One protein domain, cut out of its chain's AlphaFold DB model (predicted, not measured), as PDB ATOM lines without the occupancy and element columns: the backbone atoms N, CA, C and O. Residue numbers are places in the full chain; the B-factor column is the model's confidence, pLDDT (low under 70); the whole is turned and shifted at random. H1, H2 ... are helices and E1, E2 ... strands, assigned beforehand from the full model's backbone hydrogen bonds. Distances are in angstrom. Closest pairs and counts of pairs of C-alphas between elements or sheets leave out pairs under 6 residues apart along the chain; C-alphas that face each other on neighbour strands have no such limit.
ATOM      1  N   THR A  29       6.301  14.058  31.995       95.19
ATOM      2  CA  THR A  29       7.680  13.775  31.570       95.19
ATOM      3  C   THR A  29       8.633  14.773  32.200       95.19
ATOM      4  O   THR A  29       8.466  15.980  32.026       95.19
ATOM      5  N   TYR A  30       9.673  14.261  32.846       93.81
ATOM      6  CA  TYR A  30      10.752  15.042  33.436       93.81
ATOM      7  C   TYR A  30      12.037  14.707  32.702       93.81
ATOM      8  O   TYR A  30      12.460  13.558  32.670       93.81
ATOM      9  N   GLN A  31      12.613  15.702  32.031       91.00
ATOM     10  CA  GLN A  31      13.867  15.551  31.300       91.00
ATOM     11  C   GLN A  31      15.000  16.171  32.097       91.00
ATOM     12  O   GLN A  31      14.842  17.241  32.687       91.00
ATOM     13  N   TYR A  32      16.153  15.523  32.040       86.88
ATOM     14  CA  TYR A  32      17.359  15.966  32.716       86.88
ATOM     15  C   TYR A  32      18.396  16.361  31.663       86.88
ATOM     16  O   TYR A  32      18.384  15.821  30.549       86.88
ATOM     17  N   PRO A  33      19.322  17.283  31.978       78.06
ATOM     18  CA  PRO A  33      20.586  17.340  31.251       78.06
ATOM     19  C   PRO A  33      21.166  15.923  31.193       78.06
ATOM     20  O   PRO A  33      20.996  15.185  32.161       78.06
ATOM     21  N   GLU A  34      21.807  15.521  30.090       68.50
ATOM     22  CA  GLU A  34      22.418  14.188  30.012       68.50
ATOM     23  C   GLU A  34      23.410  14.044  31.172       68.50
ATOM     24  O   GLU A  34      24.487  14.639  31.168       68.50
ATOM     25  N   THR A  35      22.974  13.334  32.214       73.88
ATOM     26  CA  THR A  35      23.672  13.283  33.491       73.88
ATOM     27  C   THR A  35      24.388  11.960  33.517       73.88
ATOM     28  O   THR A  35      23.750  10.912  33.601       73.88
ATOM     29  N   ALA A  36      25.703  12.026  33.374       75.50
ATOM     30  CA  ALA A  36      26.570  10.889  33.580       75.50
ATOM     31  C   ALA A  36      26.641  10.545  35.071       75.50
ATOM     32  O   ALA A  36      26.865  11.408  35.921       75.50
ATOM     33  N   LEU A  37      26.447   9.268  35.360       79.81
ATOM     34  CA  LEU A  37      26.584   8.616  36.648       79.81
ATOM     35  C   LEU A  37      27.845   7.753  36.579       79.81
ATOM     36  O   LEU A  37      28.082   7.091  35.565       79.81
ATOM     37  N   LEU A  38      28.642   7.775  37.650       76.69
ATOM     38  CA  LEU A  38      29.874   6.988  37.804       76.69
ATOM     39  C   LEU A  38      30.764   6.964  36.544       76.69
ATOM     40  O   LEU A  38      30.785   5.976  35.811       76.69
ATOM     41  N   PHE A  39      31.508   8.046  36.294       74.56
ATOM     42  CA  PHE A  39      32.489   8.140  35.196       74.56
ATOM     43  C   PHE A  39      31.923   7.763  33.812       74.56
ATOM     44  O   PHE A  39      32.529   6.988  33.074       74.56
ATOM     45  N   ASP A  40      30.745   8.292  33.467       76.88
ATOM     46  CA  ASP A  40      30.040   8.043  32.197       76.88
ATOM     47  C   ASP A  40      29.582   6.582  31.976       76.88
ATOM     48  O   ASP A  40      29.153   6.221  30.875       76.88
ATOM     49  N   SER A  41      29.619   5.724  33.001       82.25
ATOM     50  CA  SER A  41      29.167   4.325  32.889       82.25
ATOM     51  C   SER A  41      27.653   4.201  32.692       82.25
ATOM     52  O   SER A  41      27.181   3.287  32.006       82.25
ATOM     53  N   LEU A  42      26.889   5.152  33.231       89.75
ATOM     54  CA  LEU A  42      25.436   5.219  33.147       89.75
ATOM     55  C   LEU A  42      25.005   6.661  32.889       89.75
ATOM     56  O   LEU A  42      25.586   7.594  33.415       89.75
ATOM     57  N   HIS A  43      23.978   6.863  32.075       91.25
ATOM     58  CA  HIS A  43      23.411   8.178  31.809       91.25
ATOM     59  C   HIS A  43      21.911   8.130  32.006       91.25
ATOM     60  O   HIS A  43      21.239   7.377  31.301       91.25
ATOM     61  N   ILE A  44      21.384   8.965  32.895       92.94
ATOM     62  CA  ILE A  44      19.942   9.130  33.075       92.94
ATOM     63  C   ILE A  44      19.470  10.307  32.220       92.94
ATOM     64  O   ILE A  44      20.088  11.373  32.206       92.94
ATOM     65  N   LYS A  45      18.399  10.093  31.449       92.25
ATOM     66  CA  LYS A  45      17.927  11.058  30.442       92.25
ATOM     67  C   LYS A  45      16.608  11.709  30.818       92.25
ATOM     68  O   LYS A  45      16.453  12.919  30.680       92.25
ATOM     69  N   LYS A  46      15.633  10.893  31.205       94.81
ATOM     70  CA  LYS A  46      14.291  11.351  31.551       94.81
ATOM     71  C   LYS A  46      13.530  10.283  32.319       94.81
ATOM     72  O   LYS A  46      13.821   9.097  32.157       94.81
ATOM     73  N   THR A  47      12.498  10.720  33.020       97.38
ATOM     74  CA  THR A  47      11.459   9.853  33.570       97.38
ATOM     75  C   THR A  47      10.109  10.220  32.963       97.38
ATOM     76  O   THR A  47       9.821  11.399  32.734       97.38
ATOM     77  N   VAL A  48       9.296   9.214  32.657       97.62
ATOM     78  CA  VAL A  48       7.931   9.369  32.147       97.62
ATOM     79  C   VAL A  48       6.981   8.635  33.082       97.62
ATOM     80  O   VAL A  48       7.183   7.462  33.365       97.62
ATOM     81  N   TYR A  49       5.935   9.316  33.523       97.44
ATOM     82  CA  TYR A  49       4.861   8.747  34.327       97.44
ATOM     83  C   TYR A  49       3.602   8.674  33.482       97.44
ATOM     84  O   TYR A  49       3.248   9.649  32.820       97.44
ATOM     85  N   SER A  50       2.939   7.528  33.517       95.62
ATOM     86  CA  SER A  50       1.593   7.283  32.998       95.62
ATOM     87  C   SER A  50       0.791   6.551  34.082       95.62
ATOM     88  O   SER A  50       1.401   6.066  35.034       95.62
ATOM     89  N   PRO A  51      -0.543   6.430  33.967       95.38
ATOM     90  CA  PRO A  51      -1.330   5.730  34.977       95.38
ATOM     91  C   PRO A  51      -0.798   4.321  35.286       95.38
ATOM     92  O   PRO A  51      -0.776   3.471  34.394       95.38
ATOM     93  N   GLY A  52      -0.355   4.098  36.527       96.19
ATOM     94  CA  GLY A  52       0.216   2.837  37.012       96.19
ATOM     95  C   GLY A  52       1.588   2.441  36.444       96.19
ATOM     96  O   GLY A  52       2.015   1.300  36.629       96.19
ATOM     97  N   VAL A  53       2.274   3.337  35.721       97.81
ATOM     98  CA  VAL A  53       3.562   3.044  35.070       97.81
ATOM     99  C   VAL A  53       4.548   4.200  35.212       97.81
ATOM    100  O   VAL A  53       4.241   5.345  34.877       97.81
ATOM    101  N   MET A  54       5.776   3.877  35.611       98.12
ATOM    102  CA  MET A  54       6.928   4.776  35.549       98.12
ATOM    103  C   MET A  54       7.984   4.190  34.609       98.12
ATOM    104  O   MET A  54       8.326   3.013  34.698       98.12
ATOM    105  N   GLU A  55       8.496   5.009  33.695       98.38
ATOM    106  CA  GLU A  55       9.571   4.651  32.774       98.38
ATOM    107  C   GLU A  55      10.784   5.565  32.975       98.38
ATOM    108  O   GLU A  55      10.727   6.766  32.691       98.38
ATOM    109  N   LEU A  56      11.910   4.995  33.393       97.44
ATOM    110  CA  LEU A  56      13.197   5.673  33.500       97.44
ATOM    111  C   LEU A  56      14.065   5.333  32.285       97.44
ATOM    112  O   LEU A  56      14.453   4.186  32.071       97.44
ATOM    113  N   TYR A  57      14.405   6.348  31.497       95.94
ATOM    114  CA  TYR A  57      15.203   6.193  30.284       95.94
ATOM    115  C   TYR A  57      16.677   6.438  30.584       95.94
ATOM    116  O   TYR A  57      17.055   7.519  31.055       95.94
ATOM    117  N   TYR A  58      17.517   5.474  30.218       94.38
ATOM    118  CA  TYR A  58      18.947   5.502  30.474       94.38
ATOM    119  C   TYR A  58      19.794   5.018  29.281       94.38
ATOM    120  O   TYR A  58      19.305   4.447  28.306       94.38
ATOM    121  N   ARG A  59      21.096   5.318  29.315       92.56
ATOM    122  CA  ARG A  59      22.116   4.821  28.371       92.56
ATOM    123  C   ARG A  59      23.332   4.344  29.157       92.56
ATOM    124  O   ARG A  59      23.784   5.055  30.042       92.56
ATOM    125  N   GLY A  60      23.913   3.211  28.776       88.31
ATOM    126  CA  GLY A  60      24.938   2.566  29.602       88.31
ATOM    127  C   GLY A  60      24.291   1.738  30.712       88.31
ATOM    128  O   GLY A  60      23.084   1.506  30.660       88.31
ATOM    129  N   GLY A  61      25.084   1.271  31.671       82.94
ATOM    130  CA  GLY A  61      24.662   0.243  32.625       82.94
ATOM    131  C   GLY A  61      24.370  -1.110  31.956       82.94
ATOM    132  O   GLY A  61      24.057  -1.194  30.765       82.94
ATOM    133  N   GLN A  62      24.486  -2.198  32.715       84.62
ATOM    134  CA  GLN A  62      24.179  -3.555  32.238       84.62
ATOM    135  C   GLN A  62      22.982  -4.163  32.974       84.62
ATOM    136  O   GLN A  62      22.950  -5.363  33.235       84.62
ATOM    137  N   PHE A  63      21.981  -3.332  33.278       91.62
ATOM    138  CA  PHE A  63      20.829  -3.743  34.072       91.62
ATOM    139  C   PHE A  63      19.941  -4.773  33.365       91.62
ATOM    140  O   PHE A  63      19.685  -4.653  32.162       91.62
ATOM    141  N   LYS A  64      19.460  -5.768  34.121       88.69
ATOM    142  CA  LYS A  64      18.574  -6.843  33.633       88.69
ATOM    143  C   LYS A  64      17.495  -7.216  34.645       88.69
ATOM    144  O   LYS A  64      16.332  -6.912  34.420       88.69
ATOM    145  N   ASP A  65      17.917  -7.823  35.751       91.12
ATOM    146  CA  ASP A  65      17.061  -8.325  36.836       91.12
ATOM    147  C   ASP A  65      17.498  -7.713  38.179       91.12
ATOM    148  O   ASP A  65      17.388  -8.320  39.244       91.12
ATOM    149  N   ASN A  66      18.080  -6.513  38.114       95.56
ATOM    150  CA  ASN A  66      18.628  -5.824  39.271       95.56
ATOM    151  C   ASN A  66      17.508  -5.513  40.274       95.56
ATOM    152  O   ASN A  66      16.445  -5.042  39.848       95.56
ATOM    153  N   PRO A  67      17.728  -5.753  41.580       96.44
ATOM    154  CA  PRO A  67      16.813  -5.315  42.624       96.44
ATOM    155  C   PRO A  67      16.630  -3.799  42.595       96.44
ATOM    156  O   PRO A  67      17.594  -3.052  42.404       96.44
ATOM    157  N   ILE A  68      15.386  -3.365  42.798       97.38
ATOM    158  CA  ILE A  68      15.016  -1.954  42.846       97.38
ATOM    159  C   ILE A  68      14.141  -1.708  44.064       97.38
ATOM    160  O   ILE A  68      13.240  -2.494  44.348       97.38
ATOM    161  N   ARG A  69      14.372  -0.580  44.734       98.00
ATOM    162  CA  ARG A  69      13.481  -0.049  45.769       98.00
ATOM    163  C   ARG A  69      12.993   1.336  45.366       98.00
ATOM    164  O   ARG A  69      13.794   2.135  44.880       98.00
ATOM    165  N   CYS A  70      11.701   1.604  45.535       98.31
ATOM    166  CA  CYS A  70      11.088   2.877  45.157       98.31
ATOM    167  C   CYS A  70      10.819   3.754  46.380       98.31
ATOM    168  O   CYS A  70      10.498   3.248  47.451       98.31
ATOM    169  N   TYR A  71      10.880   5.070  46.188       98.25
ATOM    170  CA  TYR A  71      10.583   6.050  47.230       98.25
ATOM    171  C   TYR A  71       9.699   7.169  46.698       98.25
ATOM    172  O   TYR A  71       9.794   7.531  45.519       98.25
ATOM    173  N   ASP A  72       8.872   7.731  47.573       97.62
ATOM    174  CA  ASP A  72       8.024   8.874  47.249       97.62
ATOM    175  C   ASP A  72       8.803  10.209  47.258       97.62
ATOM    176  O   ASP A  72      10.025  10.246  47.434       97.62
ATOM    177  N   ALA A  73       8.101  11.327  47.056       94.88
ATOM    178  CA  ALA A  73       8.688  12.671  47.065       94.88
ATOM    179  C   ALA A  73       9.229  13.130  48.436       94.88
ATOM    180  O   ALA A  73      10.032  14.063  48.488       94.88
ATOM    181  N   ASN A  74       8.808  12.496  49.533       93.44
ATOM    182  CA  ASN A  74       9.361  12.708  50.873       93.44
ATOM    183  C   ASN A  74      10.490  11.714  51.194       93.44
ATOM    184  O   ASN A  74      11.033  11.739  52.298       93.44
ATOM    185  N   PHE A  75      10.846  10.858  50.234       93.81
ATOM    186  CA  PHE A  75      11.755   9.727  50.389       93.81
ATOM    187  C   PHE A  75      11.292   8.696  51.423       93.81
ATOM    188  O   PHE A  75      12.110   7.996  52.022       93.81
ATOM    189  N   GLU A  76       9.976   8.573  51.601       95.88
ATOM    190  CA  GLU A  76       9.369   7.444  52.292       95.88
ATOM    191  C   GLU A  76       9.387   6.213  51.382       95.88
ATOM    192  O   GLU A  76       9.243   6.295  50.160       95.88
ATOM    193  N   ASP A  77       9.616   5.058  51.994       97.31
ATOM    194  CA  ASP A  77       9.785   3.787  51.303       97.31
ATOM    195  C   ASP A  77       8.453   3.265  50.747       97.31
ATOM    196  O   ASP A  77       7.525   2.967  51.501       97.31
ATOM    197  N   LEU A  78       8.377   3.122  49.421       97.19
ATOM    198  CA  LEU A  78       7.240   2.521  48.715       97.19
ATOM    199  C   LEU A  78       7.392   0.997  48.573       97.19
ATOM    200  O   LEU A  78       6.458   0.313  48.151       97.19
ATOM    201  N   GLY A  79       8.555   0.452  48.943       93.06
ATOM    202  CA  GLY A  79       8.874  -0.968  48.909       93.06
ATOM    203  C   GLY A  79       9.566  -1.422  47.624       93.06
ATOM    204  O   GLY A  79      10.048  -0.628  46.815       93.06
ATOM    205  N   ASP A  80       9.632  -2.745  47.472       92.38
ATOM    206  CA  ASP A  80      10.293  -3.486  46.385       92.38
ATOM    207  C   ASP A  80       9.371  -4.548  45.740       92.38
ATOM    208  O   ASP A  80       9.796  -5.327  44.888       92.38
ATOM    209  N   GLN A  81       8.092  -4.587  46.135       93.31
ATOM    210  CA  GLN A  81       7.112  -5.579  45.683       93.31
ATOM    211  C   GLN A  81       6.259  -5.040  44.532       93.31
ATOM    212  O   GLN A  81       5.122  -4.613  44.725       93.31
ATOM    213  N   PHE A  82       6.816  -5.056  43.325       95.12
ATOM    214  CA  PHE A  82       6.145  -4.634  42.096       95.12
ATOM    215  C   PHE A  82       6.780  -5.309  40.879       95.12
ATOM    216  O   PHE A  82       7.868  -5.878  40.968       95.12
ATOM    217  N   ASP A  83       6.110  -5.229  39.732       96.31
ATOM    218  CA  ASP A  83       6.666  -5.732  38.480       96.31
ATOM    219  C   ASP A  83       7.568  -4.667  37.847       96.31
ATOM    220  O   ASP A  83       7.150  -3.525  37.625       96.31
ATOM    221  N   HIS A  84       8.801  -5.036  37.498       97.19
ATOM    222  CA  HIS A  84       9.691  -4.176  36.723       97.19
ATOM    223  C   HIS A  84      10.471  -4.930  35.657       97.19
ATOM    224  O   HIS A  84      10.680  -6.139  35.727       97.19
ATOM    225  N   THR A  85      10.920  -4.193  34.645       97.44
ATOM    226  CA  THR A  85      11.771  -4.736  33.582       97.44
ATOM    227  C   THR A  85      12.809  -3.721  33.143       97.44
ATOM    228  O   THR A  85      12.491  -2.540  33.013       97.44
ATOM    229  N   PHE A  86      14.003  -4.196  32.795       96.81
ATOM    230  CA  PHE A  86      15.008  -3.418  32.076       96.81
ATOM    231  C   PHE A  86      15.061  -3.867  30.612       96.81
ATOM    232  O   PHE A  86      15.484  -4.981  30.304       96.81
ATOM    233  N   GLN A  87      14.621  -3.017  29.681       95.56
ATOM    234  CA  GLN A  87      14.611  -3.333  28.250       95.56
ATOM    235  C   GLN A  87      15.045  -2.136  27.408       95.56
ATOM    236  O   GLN A  87      14.492  -1.048  27.511       95.56
ATOM    237  N   ASN A  88      16.026  -2.347  26.523       93.38
ATOM    238  CA  ASN A  88      16.479  -1.356  25.537       93.38
ATOM    239  C   ASN A  88      16.826   0.032  26.126       93.38
ATOM    240  O   ASN A  88      16.581   1.055  25.486       93.38
ATOM    241  N   GLY A  89      17.405   0.074  27.332       94.25
ATOM    242  CA  GLY A  89      17.732   1.331  28.018       94.25
ATOM    243  C   GLY A  89      16.526   2.012  28.667       94.25
ATOM    244  O   GLY A  89      16.528   3.229  28.846       94.25
ATOM    245  N   VAL A  90      15.479   1.251  28.982       97.12
ATOM    246  CA  VAL A  90      14.313   1.717  29.733       97.12
ATOM    247  C   VAL A  90      14.085   0.776  30.904       97.12
ATOM    248  O   VAL A  90      13.969  -0.434  30.721       97.12
ATOM    249  N   LEU A  91      14.049   1.342  32.106       98.00
ATOM    250  CA  LEU A  91      13.498   0.689  33.281       98.00
ATOM    251  C   LEU A  91      12.013   1.031  33.317       98.00
ATOM    252  O   LEU A  91      11.665   2.206  33.380       98.00
ATOM    253  N   THR A  92      11.158   0.021  33.293       98.25
ATOM    254  CA  THR A  92       9.712   0.176  33.454       98.25
ATOM    255  C   THR A  92       9.306  -0.416  34.791       98.25
ATOM    256  O   THR A  92       9.589  -1.585  35.030       98.25
ATOM    257  N   VAL A  93       8.633   0.368  35.628       98.25
ATOM    258  CA  VAL A  93       8.009  -0.050  36.890       98.25
ATOM    259  C   VAL A  93       6.496  -0.002  36.714       98.25
ATOM    260  O   VAL A  93       5.962   1.021  36.283       98.25
ATOM    261  N   GLN A  94       5.812  -1.097  37.038       97.81
ATOM    262  CA  GLN A  94       4.354  -1.208  37.022       97.81
ATOM    263  C   GLN A  94       3.854  -1.396  38.453       97.81
ATOM    264  O   GLN A  94       4.071  -2.439  39.069       97.81
ATOM    265  N   ALA A  95       3.201  -0.366  38.982       96.50
ATOM    266  CA  ALA A  95       2.719  -0.321  40.358       96.50
ATOM    267  C   ALA A  95       1.554   0.668  40.478       96.50
ATOM    268  O   ALA A  95       1.485   1.639  39.730       96.50
ATOM    269  N   ASP A  96       0.663   0.470  41.447       95.88
ATOM    270  CA  ASP A  96      -0.427   1.410  41.751       95.88
ATOM    271  C   ASP A  96       0.064   2.744  42.344       95.88
ATOM    272  O   ASP A  96      -0.656   3.742  42.322       95.88
ATOM    273  N   PHE A  97       1.304   2.772  42.830       95.75
ATOM    274  CA  PHE A  97       2.005   3.961  43.306       95.75
ATOM    275  C   PHE A  97       2.996   4.546  42.289       95.75
ATOM    276  O   PHE A  97       3.744   5.456  42.643       95.75
ATOM    277  N   ALA A  98       3.049   4.054  41.045       96.88
ATOM    278  CA  ALA A  98       4.088   4.441  40.084       96.88
ATOM    279  C   ALA A  98       4.204   5.967  39.892       96.88
ATOM    280  O   ALA A  98       5.299   6.511  39.778       96.88
ATOM    281  N   GLU A  99       3.074   6.671  39.923       95.44
ATOM    282  CA  GLU A  99       2.950   8.126  39.830       95.44
ATOM    283  C   GLU A  99       3.522   8.921  41.011       95.44
ATOM    284  O   GLU A  99       3.630  10.147  40.897       95.44
ATOM    285  N   GLN A 100       3.799   8.248  42.130       96.75
ATOM    286  CA  GLN A 100       4.336   8.813  43.370       96.75
ATOM    287  C   GLN A 100       5.855   8.659  43.462       96.75
ATOM    288  O   GLN A 100       6.474   9.311  44.298       96.75
ATOM    289  N   ILE A 101       6.454   7.809  42.621       98.12
ATOM    290  CA  ILE A 101       7.890   7.539  42.654       98.12
ATOM    291  C   ILE A 101       8.649   8.836  42.357       98.12
ATOM    292  O   ILE A 101       8.475   9.438  41.303       98.12
ATOM    293  N   SER A 102       9.525   9.233  43.272       97.62
ATOM    294  CA  SER A 102      10.489  10.324  43.095       97.62
ATOM    295  C   SER A 102      11.926   9.848  43.326       97.62
ATOM    296  O   SER A 102      12.871  10.452  42.812       97.62
ATOM    297  N   GLY A 103      12.115   8.731  44.034       97.75
ATOM    298  CA  GLY A 103      13.422   8.126  44.265       97.75
ATOM    299  C   GLY A 103      13.490   6.653  43.882       97.75
ATOM    300  O   GLY A 103      12.484   5.944  43.898       97.75
ATOM    301  N   LEU A 104      14.696   6.192  43.552       97.19
ATOM    302  CA  LEU A 104      14.995   4.792  43.251       97.19
ATOM    303  C   LEU A 104      16.358   4.400  43.814       97.19
ATOM    304  O   LEU A 104      17.331   5.127  43.627       97.19
ATOM    305  N   THR A 105      16.448   3.204  44.384       97.69
ATOM    306  CA  THR A 105      17.724   2.499  44.552       97.69
ATOM    307  C   THR A 105      17.808   1.385  43.515       97.69
ATOM    308  O   THR A 105      16.830   0.664  43.344       97.69
ATOM    309  N   ILE A 106      18.944   1.230  42.830       96.31
ATOM    310  CA  ILE A 106      19.211   0.116  41.904       96.31
ATOM    311  C   ILE A 106      20.482  -0.600  42.365       96.31
ATOM    312  O   ILE A 106      21.561  -0.007  42.357       96.31
ATOM    313  N   GLU A 107      20.365  -1.873  42.740       95.62
ATOM    314  CA  GLU A 107      21.510  -2.696  43.154       95.62
ATOM    315  C   GLU A 107      22.170  -3.374  41.943       95.62
ATOM    316  O   GLU A 107      21.610  -4.292  41.337       95.62
ATOM    317  N   ASP A 108      23.390  -2.966  41.602       93.12
ATOM    318  CA  ASP A 108      24.240  -3.577  40.578       93.12
ATOM    319  C   ASP A 108      25.339  -4.435  41.213       93.12
ATOM    320  O   ASP A 108      26.503  -4.050  41.323       93.12
ATOM    321  N   LYS A 109      24.927  -5.628  41.653       89.56
ATOM    322  CA  LYS A 109      25.797  -6.597  42.342       89.56
ATOM    323  C   LYS A 109      26.949  -7.091  41.477       89.56
ATOM    324  O   LYS A 109      27.990  -7.432  42.018       89.56
ATOM    325  N   ASP A 110      26.781  -7.109  40.158       88.94
ATOM    326  CA  ASP A 110      27.837  -7.538  39.235       88.94
ATOM    327  C   ASP A 110      28.994  -6.523  39.174       88.94
ATOM    328  O   ASP A 110      30.090  -6.860  38.721       88.94
ATOM    329  N   HIS A 111      28.759  -5.293  39.641       88.00
ATOM    330  CA  HIS A 111      29.722  -4.193  39.637       88.00
ATOM    331  C   HIS A 111      29.930  -3.587  41.033       88.00
ATOM    332  O   HIS A 111      30.379  -2.444  41.133       88.00
ATOM    333  N   ASP A 112      29.562  -4.316  42.092       91.06
ATOM    334  CA  ASP A 112      29.654  -3.889  43.496       91.06
ATOM    335  C   ASP A 112      29.173  -2.447  43.721       91.06
ATOM    336  O   ASP A 112      29.819  -1.652  44.408       91.06
ATOM    337  N   THR A 113      28.065  -2.082  43.068       92.38
ATOM    338  CA  THR A 113      27.578  -0.704  43.010       92.38
ATOM    339  C   THR A 113      26.099  -0.625  43.354       92.38
ATOM    340  O   THR A 113      25.285  -1.395  42.851       92.38
ATOM    341  N   VAL A 114      25.722   0.358  44.165       95.50
ATOM    342  CA  VAL A 114      24.331   0.708  44.451       95.50
ATOM    343  C   VAL A 114      24.090   2.137  43.991       95.50
ATOM    344  O   VAL A 114      24.711   3.065  44.499       95.50
ATOM    345  N   TYR A 115      23.198   2.322  43.021       95.50
ATOM    346  CA  TYR A 115      22.808   3.647  42.545       95.50
ATOM    347  C   TYR A 115      21.633   4.171  43.358       95.50
ATOM    348  O   TYR A 115      20.628   3.477  43.497       95.50
ATOM    349  N   HIS A 116      21.718   5.422  43.798       96.44
ATOM    350  CA  HIS A 116      20.655   6.138  44.493       96.44
ATOM    351  C   HIS A 116      20.220   7.332  43.658       96.44
ATOM    352  O   HIS A 116      21.004   8.241  43.398       96.44
ATOM    353  N   LEU A 117      18.969   7.335  43.220       96.06
ATOM    354  CA  LEU A 117      18.380   8.364  42.373       96.06
ATOM    355  C   LEU A 117      17.309   9.107  43.168       96.06
ATOM    356  O   LEU A 117      16.493   8.475  43.835       96.06
ATOM    357  N   ARG A 118      17.282  10.435  43.067       95.75
ATOM    358  CA  ARG A 118      16.277  11.293  43.708       95.75
ATOM    359  C   ARG A 118      15.731  12.337  42.740       95.75
ATOM    360  O   ARG A 118      16.397  12.713  41.772       95.75
ATOM    361  N   TYR A 119      14.536  12.835  43.056       95.19
ATOM    362  CA  TYR A 119      13.845  13.899  42.328       95.19
ATOM    363  C   TYR A 119      13.534  13.531  40.869       95.19
ATOM    364  O   TYR A 119      13.660  14.355  39.966       95.19
ATOM    365  N   LEU A 120      13.125  12.282  40.628       96.25
ATOM    366  CA  LEU A 120      12.737  11.766  39.307       96.25
ATOM    367  C   LEU A 120      11.426  12.369  38.775       96.25
ATOM    368  O   LEU A 120      11.026  12.136  37.636       96.25
ATOM    369  N   ASP A 121      10.710  13.101  39.613       94.88
ATOM    370  CA  ASP A 121       9.478  13.831  39.332       94.88
ATOM    371  C   ASP A 121       9.721  15.351  39.266       94.88
ATOM    372  O   ASP A 121       8.803  16.162  39.413       94.88
ATOM    373  N   SER A 122      10.975  15.763  39.057       91.50
ATOM    374  CA  SER A 122      11.398  17.161  39.044       91.50
ATOM    375  C   SER A 122      12.614  17.358  38.130       91.50
ATOM    376  O   SER A 122      13.425  16.455  37.962       91.50
ATOM    377  N   PRO A 123      12.836  18.551  37.543       87.88
ATOM    378  CA  PRO A 123      14.092  18.854  36.845       87.88
ATOM    379  C   PRO A 123      15.327  18.885  37.771       87.88
ATOM    380  O   PRO A 123      16.441  19.079  37.285       87.88
ATOM    381  N   GLN A 124      15.145  18.730  39.086       88.69
ATOM    382  CA  GLN A 124      16.199  18.736  40.106       88.69
ATOM    383  C   GLN A 124      16.860  17.369  40.320       88.69
ATOM    384  O   GLN A 124      17.422  17.140  41.387       88.69
ATOM    385  N   PHE A 125      16.807  16.476  39.327       92.12
ATOM    386  CA  PHE A 125      17.425  15.154  39.397       92.12
ATOM    387  C   PHE A 125      18.816  15.188  40.037       92.12
ATOM    388  O   PHE A 125      19.700  15.955  39.631       92.12
ATOM    389  N   ALA A 126      18.984  14.324  41.029       93.31
ATOM    390  CA  ALA A 126      20.220  14.141  41.760       93.31
ATOM    391  C   ALA A 126      20.491  12.651  41.934       93.31
ATOM    392  O   ALA A 126      19.577  11.823  41.917       93.31
ATOM    393  N   TRP A 127      21.763  12.319  42.114       94.31
ATOM    394  CA  TRP A 127      22.176  10.943  42.305       94.31
ATOM    395  C   TRP A 127      23.382  10.848  43.232       94.31
ATOM    396  O   TRP A 127      24.222  11.754  43.269       94.31
ATOM    397  N   LEU A 128      23.454   9.718  43.923       95.19
ATOM    398  CA  LEU A 128      24.651   9.181  44.551       95.19
ATOM    399  C   LEU A 128      24.845   7.739  44.086       95.19
ATOM    400  O   LEU A 128      23.923   7.113  43.561       95.19
ATOM    401  N   ALA A 129      26.044   7.209  44.251       94.88
ATOM    402  CA  ALA A 129      26.305   5.796  44.081       94.88
ATOM    403  C   ALA A 129      27.357   5.329  45.077       94.88
ATOM    404  O   ALA A 129      28.427   5.932  45.166       94.88
ATOM    405  N   ASP A 130      27.052   4.240  45.771       94.44
ATOM    406  CA  ASP A 130      27.993   3.557  46.647       94.44
ATOM    407  C   ASP A 130      28.665   2.446  45.849       94.44
ATOM    408  O   ASP A 130      27.980   1.612  45.264       94.44
ATOM    409  N   THR A 131      29.992   2.439  45.787       92.06
ATOM    410  CA  THR A 131      30.771   1.485  44.992       92.06
ATOM    411  C   THR A 131      31.954   0.958  45.796       92.06
ATOM    412  O   THR A 131      32.646   1.729  46.464       92.06
ATOM    413  N   PHE A 132      32.190  -0.354  45.762       87.50
ATOM    414  CA  PHE A 132      33.324  -0.967  46.456       87.50
ATOM    415  C   PHE A 132      34.557  -1.046  45.558       87.50
ATOM    416  O   PHE A 132      34.521  -1.610  44.465       87.50
ATOM    417  N   TRP A 133      35.670  -0.479  46.015       82.44
ATOM    418  CA  TRP A 133      36.944  -0.486  45.305       82.44
ATOM    419  C   TRP A 133      37.968  -1.232  46.153       82.44
ATOM    420  O   TRP A 133      38.202  -0.859  47.297       82.44
ATOM    421  N   LEU A 134      38.627  -2.252  45.596       79.50
ATOM    422  CA  LEU A 134      39.568  -3.099  46.350       79.50
ATOM    423  C   LEU A 134      40.648  -2.303  47.102       79.50
ATOM    424  O   LEU A 134      41.012  -2.678  48.212       79.50
ATOM    425  N   ASP A 135      41.124  -1.205  46.512       84.62
ATOM    426  CA  ASP A 135      42.201  -0.387  47.078       84.62
ATOM    427  C   ASP A 135      41.707   0.719  48.031       84.62
ATOM    428  O   ASP A 135      42.507   1.269  48.786       84.62
ATOM    429  N   TYR A 136      40.417   1.071  47.989       71.88
ATOM    430  CA  TYR A 136      39.863   2.240  48.694       71.88
ATOM    431  C   TYR A 136      38.656   1.922  49.589       71.88
ATOM    432  O   TYR A 136      38.194   2.794  50.318       71.88
ATOM    433  N   GLY A 137      38.162   0.686  49.572       82.88
ATOM    434  CA  GLY A 137      36.958   0.285  50.288       82.88
ATOM    435  C   GLY A 137      35.679   0.822  49.644       82.88
ATOM    436  O   GLY A 137      35.612   1.049  48.436       82.88
ATOM    437  N   MET A 138      34.637   0.981  50.462       87.75
ATOM    438  CA  MET A 138      33.371   1.576  50.032       87.75
ATOM    439  C   MET A 138      33.541   3.073  49.783       87.75
ATOM    440  O   MET A 138      34.001   3.804  50.654       87.75
ATOM    441  N   MET A 139      33.109   3.523  48.611       89.19
ATOM    442  CA  MET A 139      33.142   4.920  48.197       89.19
ATOM    443  C   MET A 139      31.740   5.379  47.817       89.19
ATOM    444  O   MET A 139      31.088   4.722  47.010       89.19
ATOM    445  N   THR A 140      31.315   6.539  48.313       91.69
ATOM    446  CA  THR A 140      30.113   7.229  47.827       91.69
ATOM    447  C   THR A 140      30.525   8.306  46.824       91.69
ATOM    448  O   THR A 140      31.418   9.114  47.081       91.69
ATOM    449  N   LEU A 141      29.905   8.304  45.644       91.94
ATOM    450  CA  LEU A 141      30.188   9.224  44.542       91.94
ATOM    451  C   LEU A 141      28.901   9.906  44.072       91.94
ATOM    452  O   LEU A 141      27.848   9.283  44.050       91.94
ATOM    453  N   GLY A 142      28.988  11.158  43.623       90.94
ATOM    454  CA  GLY A 142      27.859  11.894  43.045       90.94
ATOM    455  C   GLY A 142      27.799  13.345  43.510       90.94
ATOM    456  O   GLY A 142      28.799  13.901  43.963       90.94
ATOM    457  N   ASP A 143      26.633  13.977  43.361       86.19
ATOM    458  CA  ASP A 143      26.408  15.368  43.777       86.19
ATOM    459  C   ASP A 143      25.628  15.397  45.096       86.19
ATOM    460  O   ASP A 143      24.410  15.594  45.116       86.19
ATOM    461  N   GLU A 144      26.337  15.200  46.211       89.12
ATOM    462  CA  GLU A 144      25.754  15.235  47.562       89.12
ATOM    463  C   GLU A 144      25.004  16.539  47.845       89.12
ATOM    464  O   GLU A 144      23.978  16.540  48.526       89.12
ATOM    465  N   ALA A 145      25.489  17.658  47.296       87.00
ATOM    466  CA  ALA A 145      24.898  18.967  47.522       87.00
ATOM    467  C   ALA A 145      23.529  19.124  46.856       87.00
ATOM    468  O   ALA A 145      22.721  19.922  47.333       87.00
ATOM    469  N   ARG A 146      23.276  18.394  45.765       88.25
ATOM    470  CA  ARG A 146      21.949  18.294  45.146       88.25
ATOM    471  C   ARG A 146      21.119  17.145  45.694       88.25
ATOM    472  O   ARG A 146      19.897  17.240  45.671       88.25
ATOM    473  N   TYR A 147      21.758  16.065  46.130       92.81
ATOM    474  CA  TYR A 147      21.071  14.861  46.583       92.81
ATOM    475  C   TYR A 147      20.370  15.062  47.929       92.81
ATOM    476  O   TYR A 147      19.184  14.740  48.073       92.81
ATOM    477  N   TYR A 148      21.086  15.626  48.900       91.12
ATOM    478  CA  TYR A 148      20.548  15.891  50.227       91.12
ATOM    479  C   TYR A 148      19.898  17.267  50.304       91.12
ATOM    480  O   TYR A 148      20.444  18.272  49.841       91.12
ATOM    481  N   SER A 149      18.749  17.324  50.967       88.75
ATOM    482  CA  SER A 149      18.165  18.585  51.408       88.75
ATOM    483  C   SER A 149      19.066  19.280  52.441       88.75
ATOM    484  O   SER A 149      19.892  18.656  53.113       88.75
TER     485      SER A 149
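Overview. This is residues 29 to 149 of the 278 residues of an uncharacterized protein of Clostridiales bacterium (UniProt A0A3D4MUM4). Two twisted antiparallel sheets lie partly face to face as a loose sandwich with crossed strands: E1, E2, E3, E7 and E6 make one layer, and E5, E4, E8, E9, E10 and E11 the other. The far end of the E10 and E11 hairpin reaches past the five-stranded sheet, and the one-turn helix H1 sits beside the strands near the last printed residue. The 121 printed residues hold eleven named strands, E1 to E11, followed by H1, and the class is mostly strand. The sheet orders are E5 - E4 - E8 - E9 - E10 - E11 and E1 - E2 - E3 - E7 - E6. The whole is compact, with a radius of gyration of the C-alphas of 13.5 A, and only just elongated, spanning 45 by 30 by 25 A.

Arrangement. Start in the larger sheet with E8, residues 103 to 108, and E9, residues 113 to 118, a hairpin at 169 degrees where N 106 and O 115 are 2.9 A apart, within hydrogen-bond range. Beside E9 look for E10, residues 126 to 133, where N 116 and O 128 are 2.8 A apart. The edge strand E11, residues 137 to 142, forms a hairpin with E10, and N 131 and O 139 are 2.8 A apart. E8 to E11 are a meander, each strand the antiparallel neighbour of the one before. Beside E8 is E4, residues 68 to 71, with N 71 and O 103 at 2.9 A, and then the other edge strand, E5, residues 77 to 79, with N 78 and O 70 at 2.9 A. This sheet is twisted, its C-alphas up to 6.2 A off the best plane. H1, residues 144 to 147, is on it at a height over the sheet of 5.1 A, on a local plane fitted to just 6 C-alphas, and over none of its strands; its closest C-alpha pair with E10 is Tyr 147 and Ala 126, 5.0 A. H1 is too short for an O i to N i+4 pair, but its one O i to N i+3 pair is within range. Turn to the second sheet, also twisted. E1, residues 29 to 37, E2, residues 42 to 50, and E3, residues 53 to 60, form another meander; N 30 and O 47 are 2.9 A apart, and N 48 and O 55 are 2.8 A apart. E7, residues 90 to 94, is the antiparallel neighbour of E3, with N 56 and O 91 at 2.8 A, and the edge strand E6, residues 83 to 87, forms a hairpin with E7, with N 92 and O 85 at 2.9 A. Between the sheets, the closest C-alphas of E1 and E11 are Leu 37 and Gly 142, 7.3 A apart, while E2 and E9, for instance, are apart.

Along the chain. Find C-alpha 29 at (7.680, 13.775, 31.570); from there E1 runs 20.2 A to C-alpha 37, bending by 70 degrees at residue 33. E2 spans 23.9 A and bends by 53 degrees at residue 45, E3 spans 22.1 A, and E10 spans 22.5 A from C-alpha 126 at (20.220, 14.141, 41.760). H1 ends at C-alpha 147, (21.071, 14.861, 46.583).

Size, cuts and confidence. Look for the two C-alphas farthest apart at Pro 51 and Asp 135, 45.6 A. The printed part, residues 29 to 149, has no cut, and none of its links is long. The mean pLDDT of the printed part is 92.0, and residue 34 alone is under 70.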